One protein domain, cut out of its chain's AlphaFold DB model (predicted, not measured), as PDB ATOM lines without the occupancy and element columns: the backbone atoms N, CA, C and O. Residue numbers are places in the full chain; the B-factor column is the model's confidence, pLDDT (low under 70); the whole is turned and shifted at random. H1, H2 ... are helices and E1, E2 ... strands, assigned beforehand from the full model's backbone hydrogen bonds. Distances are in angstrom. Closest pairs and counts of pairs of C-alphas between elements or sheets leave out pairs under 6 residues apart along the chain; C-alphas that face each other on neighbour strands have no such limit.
ATOM      1  N   ARG A   5      61.571 -54.034 192.235       96.50
ATOM      2  CA  ARG A   5      62.189 -55.049 191.379       96.50
ATOM      3  C   ARG A   5      62.763 -56.175 192.229       96.50
ATOM      4  O   ARG A   5      63.434 -55.933 193.230       96.50
ATOM      5  N   ILE A   6      62.495 -57.405 191.812       97.56
ATOM      6  CA  ILE A   6      62.989 -58.650 192.395       97.56
ATOM      7  C   ILE A   6      64.111 -59.172 191.499       97.56
ATOM      8  O   ILE A   6      63.956 -59.223 190.280       97.56
ATOM      9  N   TYR A   7      65.222 -59.578 192.106       97.69
ATOM     10  CA  TYR A   7      66.370 -60.168 191.421       97.69
ATOM     11  C   TYR A   7      66.504 -61.626 191.836       97.69
ATOM     12  O   TYR A   7      66.561 -61.941 193.033       97.69
ATOM     13  N   TYR A   8      66.572 -62.513 190.848       98.12
ATOM     14  CA  TYR A   8      66.560 -63.956 191.053       98.12
ATOM     15  C   TYR A   8      67.944 -64.582 190.885       98.12
ATOM     16  O   TYR A   8      68.839 -64.033 190.242       98.12
ATOM     17  N   GLY A   9      68.126 -65.776 191.451       97.38
ATOM     18  CA  GLY A   9      69.398 -66.509 191.450       97.38
ATOM     19  C   GLY A   9      69.889 -66.969 190.074       97.38
ATOM     20  O   GLY A   9      71.043 -67.383 189.942       97.38
ATOM     21  N   ASP A  10      69.032 -66.926 189.056       96.12
ATOM     22  CA  ASP A  10      69.383 -67.175 187.653       96.12
ATOM     23  C   ASP A  10      69.792 -65.899 186.895       96.12
ATOM     24  O   ASP A  10      70.226 -65.982 185.748       96.12
ATOM     25  N   GLY A  11      69.723 -64.734 187.548       94.62
ATOM     26  CA  GLY A  11      70.023 -63.430 186.966       94.62
ATOM     27  C   GLY A  11      68.838 -62.765 186.266       94.62
ATOM     28  O   GLY A  11      69.000 -61.651 185.776       94.62
ATOM     29  N   SER A  12      67.668 -63.409 186.218       96.62
ATOM     30  CA  SER A  12      66.437 -62.764 185.759       96.62
ATOM     31  C   SER A  12      65.932 -61.739 186.780       96.62
ATOM     32  O   SER A  12      66.343 -61.730 187.948       96.62
ATOM     33  N   THR A  13      65.032 -60.864 186.331       96.88
ATOM     34  CA  THR A  13      64.353 -59.894 187.193       96.88
ATOM     35  C   THR A  13      62.858 -59.868 186.897       96.88
ATOM     36  O   THR A  13      62.431 -60.268 185.815       96.88
ATOM     37  N   PHE A  14      62.071 -59.428 187.877       96.44
ATOM     38  CA  PHE A  14      60.650 -59.122 187.718       96.44
ATOM     39  C   PHE A  14      60.339 -57.860 188.514       96.44
ATOM     40  O   PHE A  14      60.789 -57.719 189.652       96.44
ATOM     41  N   SER A  15      59.596 -56.932 187.937       95.56
ATOM     42  CA  SER A  15      59.353 -55.612 188.505       95.56
ATOM     43  C   SER A  15      57.886 -55.213 188.453       95.56
ATOM     44  O   SER A  15      57.064 -55.848 187.795       95.56
ATOM     45  N   SER A  16      57.574 -54.095 189.108       93.88
ATOM     46  CA  SER A  16      56.260 -53.452 189.029       93.88
ATOM     47  C   SER A  16      55.843 -53.046 187.605       93.88
ATOM     48  O   SER A  16      54.679 -52.717 187.396       93.88
ATOM     49  N   GLU A  17      56.774 -53.020 186.644       93.38
ATOM     50  CA  GLU A  17      56.498 -52.741 185.226       93.38
ATOM     51  C   GLU A  17      56.106 -54.006 184.447       93.38
ATOM     52  O   GLU A  17      55.379 -53.914 183.461       93.38
ATOM     53  N   ASP A  18      56.542 -55.181 184.912       94.69
ATOM     54  CA  ASP A  18      56.269 -56.475 184.276       94.69
ATOM     55  C   ASP A  18      54.904 -57.044 184.699       94.69
ATOM     56  O   ASP A  18      54.263 -57.783 183.949       94.69
ATOM     57  N   GLY A  19      54.440 -56.698 185.903       94.19
ATOM     58  CA  GLY A  19      53.132 -57.095 186.406       94.19
ATOM     59  C   GLY A  19      52.942 -56.865 187.902       94.19
ATOM     60  O   GLY A  19      53.776 -56.279 188.594       94.19
ATOM     61  N   GLY A  20      51.803 -57.335 188.411       93.75
ATOM     62  CA  GLY A  20      51.509 -57.325 189.840       93.75
ATOM     63  C   GLY A  20      52.387 -58.301 190.630       93.75
ATOM     64  O   GLY A  20      52.944 -59.262 190.098       93.75
ATOM     65  N   VAL A  21      52.491 -58.071 191.939       94.12
ATOM     66  CA  VAL A  21      53.198 -58.971 192.872       94.12
ATOM     67  C   VAL A  21      52.627 -60.394 192.826       94.12
ATOM     68  O   VAL A  21      53.342 -61.370 193.043       94.12
ATOM     69  N   ASP A  22      51.333 -60.526 192.557       94.38
ATOM     70  CA  ASP A  22      50.596 -61.783 192.518       94.38
ATOM     71  C   ASP A  22      51.071 -62.736 191.413       94.38
ATOM     72  O   ASP A  22      51.029 -63.953 191.622       94.38
ATOM     73  N   VAL A  23      51.584 -62.199 190.301       96.75
ATOM     74  CA  VAL A  23      52.101 -62.970 189.156       96.75
ATOM     75  C   VAL A  23      53.623 -63.145 189.162       96.75
ATOM     76  O   VAL A  23      54.154 -63.924 188.370       96.75
ATOM     77  N   ALA A  24      54.336 -62.453 190.053       97.25
ATOM     78  CA  ALA A  24      55.789 -62.534 190.132       97.25
ATOM     79  C   ALA A  24      56.257 -63.939 190.579       97.25
ATOM     80  O   ALA A  24      55.681 -64.522 191.509       97.25
ATOM     81  N   PRO A  25      57.334 -64.496 189.983       97.81
ATOM     82  CA  PRO A  25      57.915 -65.756 190.434       97.81
ATOM     83  C   PRO A  25      58.296 -65.709 191.916       97.81
ATOM     84  O   PRO A  25      58.958 -64.777 192.372       97.81
ATOM     85  N   ARG A  26      57.892 -66.735 192.675       97.94
ATOM     86  CA  ARG A  26      58.042 -66.739 194.141       97.94
ATOM     87  C   ARG A  26      59.279 -67.448 194.663       97.94
ATOM     88  O   ARG A  26      59.544 -67.374 195.851       97.94
ATOM     89  N   GLY A  27      60.017 -68.162 193.823       97.88
ATOM     90  CA  GLY A  27      61.208 -68.902 194.241       97.88
ATOM     91  C   GLY A  27      62.495 -68.211 193.821       97.88
ATOM     92  O   GLY A  27      62.501 -67.421 192.884       97.88
ATOM     93  N   ASN A  28      63.602 -68.596 194.459       97.94
ATOM     94  CA  ASN A  28      64.950 -68.191 194.060       97.94
ATOM     95  C   ASN A  28      65.207 -66.675 194.154       97.94
ATOM     96  O   ASN A  28      66.058 -66.161 193.427       97.94
ATOM     97  N   VAL A  29      64.500 -65.967 195.038       98.50
ATOM     98  CA  VAL A  29      64.713 -64.532 195.272       98.50
ATOM     99  C   VAL A  29      66.054 -64.314 195.962       98.50
ATOM    100  O   VAL A  29      66.402 -65.018 196.902       98.50
ATOM    101  N   GLN A  30      66.829 -63.347 195.485       98.12
ATOM    102  CA  GLN A  30      68.136 -63.009 196.058       98.12
ATOM    103  C   GLN A  30      68.148 -61.605 196.640       98.12
ATOM    104  O   GLN A  30      68.756 -61.374 197.686       98.12
ATOM    105  N   ARG A  31      67.474 -60.674 195.956       97.06
ATOM    106  CA  ARG A  31      67.298 -59.294 196.392       97.06
ATOM    107  C   ARG A  31      65.947 -58.756 195.957       97.06
ATOM    108  O   ARG A  31      65.427 -59.151 194.915       97.06
ATOM    109  N   VAL A  32      65.437 -57.800 196.719       97.00
ATOM    110  CA  VAL A  32      64.322 -56.944 196.320       97.00
ATOM    111  C   VAL A  32      64.730 -55.498 196.546       97.00
ATOM    112  O   VAL A  32      65.137 -55.146 197.650       97.00
ATOM    113  N   ALA A  33      64.635 -54.665 195.517       95.81
ATOM    114  CA  ALA A  33      64.827 -53.222 195.613       95.81
ATOM    115  C   ALA A  33      63.475 -52.524 195.459       95.81
ATOM    116  O   ALA A  33      62.675 -52.926 194.614       95.81
ATOM    117  N   TYR A  34      63.215 -51.492 196.257       94.75
ATOM    118  CA  TYR A  34      61.961 -50.740 196.191       94.75
ATOM    119  C   TYR A  34      62.124 -49.294 196.663       94.75
ATOM    120  O   TYR A  34      63.113 -48.955 197.315       94.75
ATOM    121  N   TYR A  35      61.139 -48.460 196.337       92.44
ATOM    122  CA  TYR A  35      60.970 -47.125 196.908       92.44
ATOM    123  C   TYR A  35      59.804 -47.115 197.894       92.44
ATOM    124  O   TYR A  35      58.741 -47.641 197.577       92.44
ATOM    125  N   ASP A  36      59.986 -46.523 199.071       91.38
ATOM    126  CA  ASP A  36      58.868 -46.281 199.988       91.38
ATOM    127  C   ASP A  36      58.003 -45.090 199.528       91.38
ATOM    128  O   ASP A  36      58.274 -44.442 198.511       91.38
ATOM    129  N   SER A  37      56.932 -44.799 200.268       89.81
ATOM    130  CA  SER A  37      56.054 -43.654 199.989       89.81
ATOM    131  C   SER A  37      56.738 -42.286 200.096       89.81
ATOM    132  O   SER A  37      56.255 -41.338 199.476       89.81
ATOM    133  N   ASP A  38      57.873 -42.190 200.795       90.06
ATOM    134  CA  ASP A  38      58.698 -40.978 200.884       90.06
ATOM    135  C   ASP A  38      59.673 -40.845 199.697       90.06
ATOM    136  O   ASP A  38      60.457 -39.894 199.639       90.06
ATOM    137  N   GLY A  39      59.673 -41.797 198.757       87.06
ATOM    138  CA  GLY A  39      60.615 -41.830 197.639       87.06
ATOM    139  C   GLY A  39      62.031 -42.236 198.053       87.06
ATOM    140  O   GLY A  39      62.983 -42.019 197.305       87.06
ATOM    141  N   ARG A  40      62.217 -42.840 199.233       89.62
ATOM    142  CA  ARG A  40      63.520 -43.367 199.653       89.62
ATOM    143  C   ARG A  40      63.713 -44.775 199.123       89.62
ATOM    144  O   ARG A  40      62.827 -45.623 199.207       89.62
ATOM    145  N   ARG A  41      64.918 -45.033 198.621       88.94
ATOM    146  CA  ARG A  41      65.326 -46.353 198.142       88.94
ATOM    147  C   ARG A  41      65.662 -47.279 199.309       88.94
ATOM    148  O   ARG A  41      66.456 -46.927 200.177       88.94
ATOM    149  N   HIS A  42      65.169 -48.510 199.222       93.31
ATOM    150  CA  HIS A  42      65.466 -49.609 200.136       93.31
ATOM    151  C   HIS A  42      65.857 -50.875 199.374       93.31
ATOM    152  O   HIS A  42      65.509 -51.060 198.203       93.31
ATOM    153  N   GLN A  43      66.578 -51.763 200.055       94.81
ATOM    154  CA  GLN A  43      66.853 -53.113 199.574       94.81
ATOM    155  C   GLN A  43      66.612 -54.137 200.685       94.81
ATOM    156  O   GLN A  43      67.029 -53.941 201.825       94.81
ATOM    157  N   CYS A  44      66.001 -55.262 200.330       95.75
ATOM    158  CA  CYS A  44      65.960 -56.470 201.143       95.75
ATOM    159  C   CYS A  44      66.822 -57.539 200.478       95.75
ATOM    160  O   CYS A  44      66.675 -57.805 199.287       95.75
ATOM    161  N   HIS A  45      67.706 -58.169 201.240       96.25
ATOM    162  CA  HIS A  45      68.570 -59.244 200.761       96.25
ATOM    163  C   HIS A  45      69.021 -60.122 201.928       96.25
ATOM    164  O   HIS A  45      68.886 -59.712 203.079       96.25
ATOM    165  N   ASP A  46      69.615 -61.278 201.621       94.69
ATOM    166  CA  ASP A  46      70.193 -62.201 202.615       94.69
ATOM    167  C   ASP A  46      69.165 -62.717 203.643       94.69
ATOM    168  O   ASP A  46      69.398 -62.772 204.851       94.69
ATOM    169  N   ARG A  47      67.961 -63.028 203.152       97.19
ATOM    170  CA  ARG A  47      66.834 -63.551 203.934       97.19
ATOM    171  C   ARG A  47      66.226 -64.778 203.266       97.19
ATOM    172  O   ARG A  47      66.251 -64.900 202.038       97.19
ATOM    173  N   ASP A  48      65.652 -65.651 204.090       97.94
ATOM    174  CA  ASP A  48      64.988 -66.880 203.650       97.94
ATOM    175  C   ASP A  48      63.626 -66.598 203.017       97.94
ATOM    176  O   ASP A  48      63.204 -67.307 202.102       97.94
ATOM    177  N   TYR A  49      62.948 -65.544 203.475       98.62
ATOM    178  CA  TYR A  49      61.625 -65.171 202.999       98.62
ATOM    179  C   TYR A  49      61.527 -63.674 202.755       98.62
ATOM    180  O   TYR A  49      62.145 -62.874 203.455       98.62
ATOM    181  N   TYR A  50      60.697 -63.303 201.788       98.62
ATOM    182  CA  TYR A  50      60.360 -61.920 201.497       98.62
ATOM    183  C   TYR A  50      58.855 -61.781 201.308       98.62
ATOM    184  O   TYR A  50      58.209 -62.678 200.765       98.62
ATOM    185  N   TYR A  51      58.299 -60.653 201.724       98.06
ATOM    186  CA  TYR A  51      56.909 -60.312 201.450       98.06
ATOM    187  C   TYR A  51      56.748 -58.796 201.297       98.06
ATOM    188  O   TYR A  51      57.462 -58.032 201.957       98.06
ATOM    189  N   PRO A  52      55.831 -58.344 200.432       96.62
ATOM    190  CA  PRO A  52      55.378 -56.966 200.440       96.62
ATOM    191  C   PRO A  52      54.310 -56.766 201.518       96.62
ATOM    192  O   PRO A  52      53.433 -57.614 201.706       96.62
ATOM    193  N   ASP A  53      54.368 -55.626 202.194       94.62
ATOM    194  CA  ASP A  53      53.325 -55.149 203.098       94.62
ATOM    195  C   ASP A  53      53.226 -53.620 203.002       94.62
ATOM    196  O   ASP A  53      54.211 -52.897 203.176       94.62
ATOM    197  N   GLY A  54      52.037 -53.133 202.642       91.88
ATOM    198  CA  GLY A  54      51.806 -51.724 202.332       91.88
ATOM    199  C   GLY A  54      52.736 -51.197 201.234       91.88
ATOM    200  O   GLY A  54      52.708 -51.664 200.093       91.88
ATOM    201  N   ASP A  55      53.540 -50.192 201.581       91.69
ATOM    202  CA  ASP A  55      54.513 -49.542 200.702       91.69
ATOM    203  C   ASP A  55      55.943 -50.071 200.839       91.69
ATOM    204  O   ASP A  55      56.889 -49.454 200.346       91.69
ATOM    205  N   ARG A  56      56.110 -51.220 201.500       94.94
ATOM    206  CA  ARG A  56      57.421 -51.771 201.828       94.94
ATOM    207  C   ARG A  56      57.550 -53.228 201.445       94.94
ATOM    208  O   ARG A  56      56.578 -53.968 201.324       94.94
ATOM    209  N   TRP A  57      58.804 -53.633 201.307       96.88
ATOM    210  CA  TRP A  57      59.189 -55.031 201.325       96.88
ATOM    211  C   TRP A  57      59.918 -55.349 202.616       96.88
ATOM    212  O   TRP A  57      60.711 -54.553 203.126       96.88
ATOM    213  N   PHE A  58      59.665 -56.553 203.098       97.75
ATOM    214  CA  PHE A  58      60.321 -57.131 204.249       97.75
ATOM    215  C   PHE A  58      61.059 -58.380 203.808       97.75
ATOM    216  O   PHE A  58      60.536 -59.177 203.033       97.75
ATOM    217  N   GLY A  59      62.278 -58.545 204.313       98.12
ATOM    218  CA  GLY A  59      62.993 -59.808 204.275       98.12
ATOM    219  C   GLY A  59      63.098 -60.351 205.698       98.12
ATOM    220  O   GLY A  59      63.568 -59.640 206.587       98.12
ATOM    221  N   VAL A  60      62.659 -61.586 205.917       98.25
ATOM    222  CA  VAL A  60      62.495 -62.185 207.246       98.25
ATOM    223  C   VAL A  60      63.033 -63.613 207.309       98.25
ATOM    224  O   VAL A  60      63.274 -64.258 206.286       98.25
ATOM    225  N   ASP A  61      63.225 -64.088 208.535       97.81
ATOM    226  CA  ASP A  61      63.450 -65.495 208.851       97.81
ATOM    227  C   ASP A  61      62.114 -66.242 209.047       97.81
ATOM    228  O   ASP A  61      61.028 -65.711 208.796       97.81
ATOM    229  N   LEU A  62      62.190 -67.493 209.503       97.81
ATOM    230  CA  LEU A  62      61.019 -68.338 209.732       97.81
ATOM    231  C   LEU A  62      60.058 -67.763 210.788       97.81
ATOM    232  O   LEU A  62      58.841 -67.857 210.628       97.81
ATOM    233  N   SER A  63      60.582 -67.149 211.848       98.25
ATOM    234  CA  SER A  63      59.765 -66.548 212.907       98.25
ATOM    235  C   SER A  63      58.994 -65.339 212.378       98.25
ATOM    236  O   SER A  63      57.783 -65.237 212.582       98.25
ATOM    237  N   GLY A  64      59.668 -64.456 211.635       98.00
ATOM    238  CA  GLY A  64      59.028 -63.309 210.992       98.00
ATOM    239  C   GLY A  64      58.021 -63.719 209.913       98.00
ATOM    240  O   GLY A  64      56.986 -63.069 209.763       98.00
ATOM    241  N   LEU A  65      58.265 -64.828 209.205       98.25
ATOM    242  CA  LEU A  65      57.287 -65.407 208.285       98.25
ATOM    243  C   LEU A  65      56.016 -65.831 209.028       98.25
ATOM    244  O   LEU A  65      54.920 -65.472 208.604       98.25
ATOM    245  N   PHE A  66      56.137 -66.582 210.124       98.25
ATOM    246  CA  PHE A  66      54.963 -67.008 210.889       98.25
ATOM    247  C   PHE A  66      54.187 -65.826 211.463       98.25
ATOM    248  O   PHE A  66      52.958 -65.850 211.422       98.25
ATOM    249  N   GLN A  67      54.876 -64.780 211.921       98.06
ATOM    250  CA  GLN A  67      54.223 -63.542 212.340       98.06
ATOM    251  C   GLN A  67      53.402 -62.932 211.193       98.06
ATOM    252  O   GLN A  67      52.219 -62.657 211.367       98.06
ATOM    253  N   TYR A  68      53.984 -62.797 209.998       97.50
ATOM    254  CA  TYR A  68      53.272 -62.283 208.824       97.50
ATOM    255  C   TYR A  68      52.068 -63.148 208.422       97.50
ATOM    256  O   TYR A  68      51.015 -62.620 208.053       97.50
ATOM    257  N   LEU A  69      52.209 -64.475 208.486       97.50
ATOM    258  CA  LEU A  69      51.146 -65.426 208.150       97.50
ATOM    259  C   LEU A  69      50.018 -65.466 209.188       97.50
ATOM    260  O   LEU A  69      48.907 -65.855 208.837       97.50
ATOM    261  N   TYR A  70      50.294 -65.087 210.438       97.88
ATOM    262  CA  TYR A  70      49.295 -65.026 211.503       97.88
ATOM    263  C   TYR A  70      48.326 -63.850 211.328       97.88
ATOM    264  O   TYR A  70      47.140 -63.975 211.630       97.88
ATOM    265  N   GLU A  71      48.814 -62.723 210.807       96.81
ATOM    266  CA  GLU A  71      47.977 -61.554 210.539       96.81
ATOM    267  C   GLU A  71      46.901 -61.862 209.480       96.81
ATOM    268  O   GLU A  71      47.168 -62.596 208.524       96.81
ATOM    269  N   PRO A  72      45.692 -61.280 209.556       96.12
ATOM    270  CA  PRO A  72      44.666 -61.477 208.535       96.12
ATOM    271  C   PRO A  72      45.068 -60.880 207.171       96.12
ATOM    272  O   PRO A  72      45.989 -60.072 207.058       96.12
ATOM    273  N   GLY A  73      44.348 -61.274 206.117       94.00
ATOM    274  CA  GLY A  73      44.491 -60.715 204.767       94.00
ATOM    275  C   GLY A  73      45.195 -61.632 203.765       94.00
ATOM    276  O   GLY A  73      45.653 -62.726 204.090       94.00
ATOM    277  N   MET A  74      45.246 -61.185 202.508       92.81
ATOM    278  CA  MET A  74      45.932 -61.915 201.441       92.81
ATOM    279  C   MET A  74      47.442 -61.927 201.673       92.81
ATOM    280  O   MET A  74      48.029 -60.902 202.014       92.81
ATOM    281  N   LYS A  75      48.070 -63.085 201.453       95.00
ATOM    282  CA  LYS A  75      49.503 -63.285 201.685       95.00
ATOM    283  C   LYS A  75      50.251 -63.530 200.385       95.00
ATOM    284  O   LYS A  75      49.818 -64.324 199.547       95.00
ATOM    285  N   ALA A  76      51.408 -62.892 200.255       96.38
ATOM    286  CA  ALA A  76      52.359 -63.128 199.178       96.38
ATOM    287  C   ALA A  76      53.742 -63.369 199.787       96.38
ATOM    288  O   ALA A  76      54.339 -62.464 200.358       96.38
ATOM    289  N   VAL A  77      54.232 -64.606 199.679       98.19
ATOM    290  CA  VAL A  77      55.526 -65.018 200.240       98.19
ATOM    291  C   VAL A  77      56.447 -65.458 199.120       98.19
ATOM    292  O   VAL A  77      56.092 -66.317 198.311       98.19
ATOM    293  N   PHE A  78      57.638 -64.887 199.118       98.62
ATOM    294  CA  PHE A  78      58.723 -65.192 198.210       98.62
ATOM    295  C   PHE A  78      59.841 -65.875 198.986       98.62
ATOM    296  O   PHE A  78      60.129 -65.519 200.123       98.62
ATOM    297  N   PHE A  79      60.475 -66.854 198.363       98.62
ATOM    298  CA  PHE A  79      61.449 -67.734 198.977       98.62
ATOM    299  C   PHE A  79      62.836 -67.394 198.454       98.62
ATOM    300  O   PHE A  79      63.119 -67.484 197.249       98.62
ATOM    301  N   GLY A  80      63.695 -67.030 199.398       98.06
ATOM    302  CA  GLY A  80      65.126 -66.975 199.219       98.06
ATOM    303  C   GLY A  80      65.690 -68.330 198.812       98.06
ATOM    304  O   GLY A  80      65.059 -69.380 198.967       98.06
ATOM    305  N   ARG A  81      66.896 -68.326 198.251       97.44
ATOM    306  CA  ARG A  81      67.611 -69.568 197.956       97.44
ATOM    307  C   ARG A  81      69.103 -69.375 198.097       97.44
ATOM    308  O   ARG A  81      69.659 -68.469 197.488       97.44
ATOM    309  N   THR A  82      69.760 -70.294 198.794       97.12
ATOM    310  CA  THR A  82      71.219 -70.373 198.796       97.12
ATOM    311  C   THR A  82      71.732 -70.684 197.390       97.12
ATOM    312  O   THR A  82      71.357 -71.687 196.775       97.12
ATOM    313  N   ILE A  83      72.615 -69.828 196.890       96.75
ATOM    314  CA  ILE A  83      73.307 -69.981 195.608       96.75
ATOM    315  C   ILE A  83      74.818 -69.792 195.811       96.75
ATOM    316  O   ILE A  83      75.228 -69.244 196.834       96.75
ATOM    317  N   PRO A  84      75.670 -70.220 194.861       97.81
ATOM    318  CA  PRO A  84      77.106 -69.966 194.943       97.81
ATOM    319  C   PRO A  84      77.434 -68.473 195.079       97.81
ATOM    320  O   PRO A  84      76.873 -67.645 194.359       97.81
ATOM    321  N   ASP A  85      78.409 -68.150 195.928       96.81
ATOM    322  CA  ASP A  85      78.811 -66.774 196.259       96.81
ATOM    323  C   ASP A  85      79.143 -65.926 195.016       96.81
ATOM    324  O   ASP A  85      78.668 -64.805 194.870       96.81
ATOM    325  N   ALA A  86      79.854 -66.491 194.032       97.12
ATOM    326  CA  ALA A  86      80.149 -65.793 192.778       97.12
ATOM    327  C   ALA A  86      78.883 -65.366 192.003       97.12
ATOM    328  O   ALA A  86      78.853 -64.284 191.413       97.12
ATOM    329  N   LYS A  87      77.822 -66.189 192.018       96.62
ATOM    330  CA  LYS A  87      76.531 -65.830 191.409       96.62
ATOM    331  C   LYS A  87      75.828 -64.757 192.228       96.62
ATOM    332  O   LYS A  87      75.347 -63.785 191.652       96.62
ATOM    333  N   TYR A  88      75.819 -64.906 193.552       96.62
ATOM    334  CA  TYR A  88      75.224 -63.917 194.446       96.62
ATOM    335  C   TYR A  88      75.865 -62.536 194.269       96.62
ATOM    336  O   TYR A  88      75.157 -61.561 194.033       96.62
ATOM    337  N   ARG A  89      77.200 -62.446 194.271       95.56
ATOM    338  CA  ARG A  89      77.927 -61.184 194.060       95.56
ATOM    339  C   ARG A  89      77.602 -60.531 192.719       95.56
ATOM    340  O   ARG A  89      77.474 -59.312 192.657       95.56
ATOM    341  N   ARG A  90      77.426 -61.322 191.655       95.12
ATOM    342  CA  ARG A  90      76.989 -60.803 190.351       95.12
ATOM    343  C   ARG A  90      75.592 -60.187 190.435       95.12
ATOM    344  O   ARG A  90      75.387 -59.100 189.911       95.12
ATOM    345  N   ILE A  91      74.655 -60.854 191.102       94.88
ATOM    346  CA  ILE A  91      73.280 -60.364 191.267       94.88
ATOM    347  C   ILE A  91      73.238 -59.118 192.153       94.88
ATOM    348  O   ILE A  91      72.561 -58.156 191.809       94.88
ATOM    349  N   ALA A  92      74.003 -59.103 193.247       93.69
ATOM    350  CA  ALA A  92      74.165 -57.932 194.100       93.69
ATOM    351  C   ALA A  92      74.694 -56.733 193.302       93.69
ATOM    352  O   ALA A  92      74.104 -55.660 193.346       93.69
ATOM    353  N   SER A  93      75.736 -56.945 192.493       93.06
ATOM    354  CA  SER A  93      76.291 -55.898 191.635       93.06
ATOM    355  C   SER A  93      75.273 -55.361 190.626       93.06
ATOM    356  O   SER A  93      75.238 -54.156 190.396       93.06
ATOM    357  N   ILE A  94      74.428 -56.223 190.049       90.69
ATOM    358  CA  ILE A  94      73.332 -55.785 189.174       90.69
ATOM    359  C   ILE A  94      72.340 -54.943 189.977       90.69
ATOM    360  O   ILE A  94      72.108 -53.800 189.616       90.69
ATOM    361  N   ALA A  95      71.821 -55.450 191.096       89.75
ATOM    362  CA  ALA A  95      70.824 -54.751 191.912       89.75
ATOM    363  C   ALA A  95      71.306 -53.400 192.470       89.75
ATOM    364  O   ALA A  95      70.513 -52.483 192.688       89.75
ATOM    365  N   ASP A  96      72.611 -53.260 192.704       88.31
ATOM    366  CA  ASP A  96      73.183 -52.008 193.183       88.31
ATOM    367  C   ASP A  96      73.223 -50.925 192.089       88.31
ATOM    368  O   ASP A  96      73.077 -49.747 192.428       88.31
ATOM    369  N   ASN A  97      73.338 -51.320 190.810       83.12
ATOM    370  CA  ASN A  97      73.485 -50.433 189.643       83.12
ATOM    371  C   ASN A  97      72.229 -50.312 188.755       83.12
ATOM    372  O   ASN A  97      72.094 -49.337 188.021       83.12
ATOM    373  N   ASP A  98      71.333 -51.293 188.790       73.50
ATOM    374  CA  ASP A  98      70.120 -51.376 187.980       73.50
ATOM    375  C   ASP A  98      68.911 -51.160 188.887       73.50
ATOM    376  O   ASP A  98      68.500 -52.073 189.595       73.50
TER     377      ASP A  98
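This is residues 5 to 98 of the 106 residues of an uncharacterized protein of Betaproteobacteria bacterium (UniProt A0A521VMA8). A four-stranded antiparallel sheet, E2 E1 E3 E4, has the long helix H2 packed along one face, while the hairpin of E5 and E6 folds back over the E3 and E4 side of its other face, so that the two sheets are partly face to face. H1 packs on the hairpin at the end of the model far from H2, and a long link, residues 71 to 84, runs back from H1 to H2. The printed part has 94 residues with six named strands followed by two named helices, in the order E1 E2 E3 E4 E5 E6 H1 H2, and its class is mixed, helices and strands. It is compact, with a radius of gyration of the C-alphas of 12.9 A, and spans 38 by 28 by 23 A.

Begin with the large sheet at E3, residues 29 to 35, the longest strand at 17.9 A. Beside it find E1, residues 5 to 8, starting at C-alpha 5 at (62.189, -55.049, 191.379), and E4, residues 41 to 45, 13.5 A long. E2, residues 13 to 15, is an edge strand. The second sheet holds E5, residues 49 to 53, 13.0 A, and E6, residues 56 to 60, 12.8 A. H1 is residues 62 to 70, 12.3 A; H2 is residues 85 to 97, 18.4 A, ending at C-alpha 97 at (73.485, -50.433, 189.643).

Look between E1 and E3 for N 5 and O 33, 2.8 A apart and within hydrogen-bond range. In the hairpin E1 and E2, N 6 and O 14 are 2.8 A apart; in the hairpin E3 and E4, N 42 and O 34 are 2.8 A apart. H2 is on this sheet, making two layers, a helix layer and a strand layer, at a height over the sheet of 8.7 A; it lies over E3 and runs along the strands, at 14 degrees on the local plane. Its closest C-alphas to E3 are those of Ala 33 and Ala 95, 7.2 A. The two sheets form a sandwich, two sheets face to face, with best planes 31 degrees apart; the closest C-alphas of E4 and E6 are those of Cys 44 and Gly 59, 5.5 A. In the hairpin E5 and E6, N 60 and O 49 are 2.8 A apart. The closest C-alphas of E5 and H1 are those of Tyr 49 and Leu 65, 6.8 A. H1 and H2 are apart. In both helices every O i to N i+4 pair is within hydrogen-bond range.

The two C-alphas farthest apart are those of Pro 72 and Ala 86, 39.1 A. The printed part has no cut. The long links are E2 to E3 and H1 to H2; on the latter, residues 78 to 79 pair antiparallel with residues 49 to 50 of E5. The mean pLDDT of the printed part is 95.3, and no printed residue is under 70.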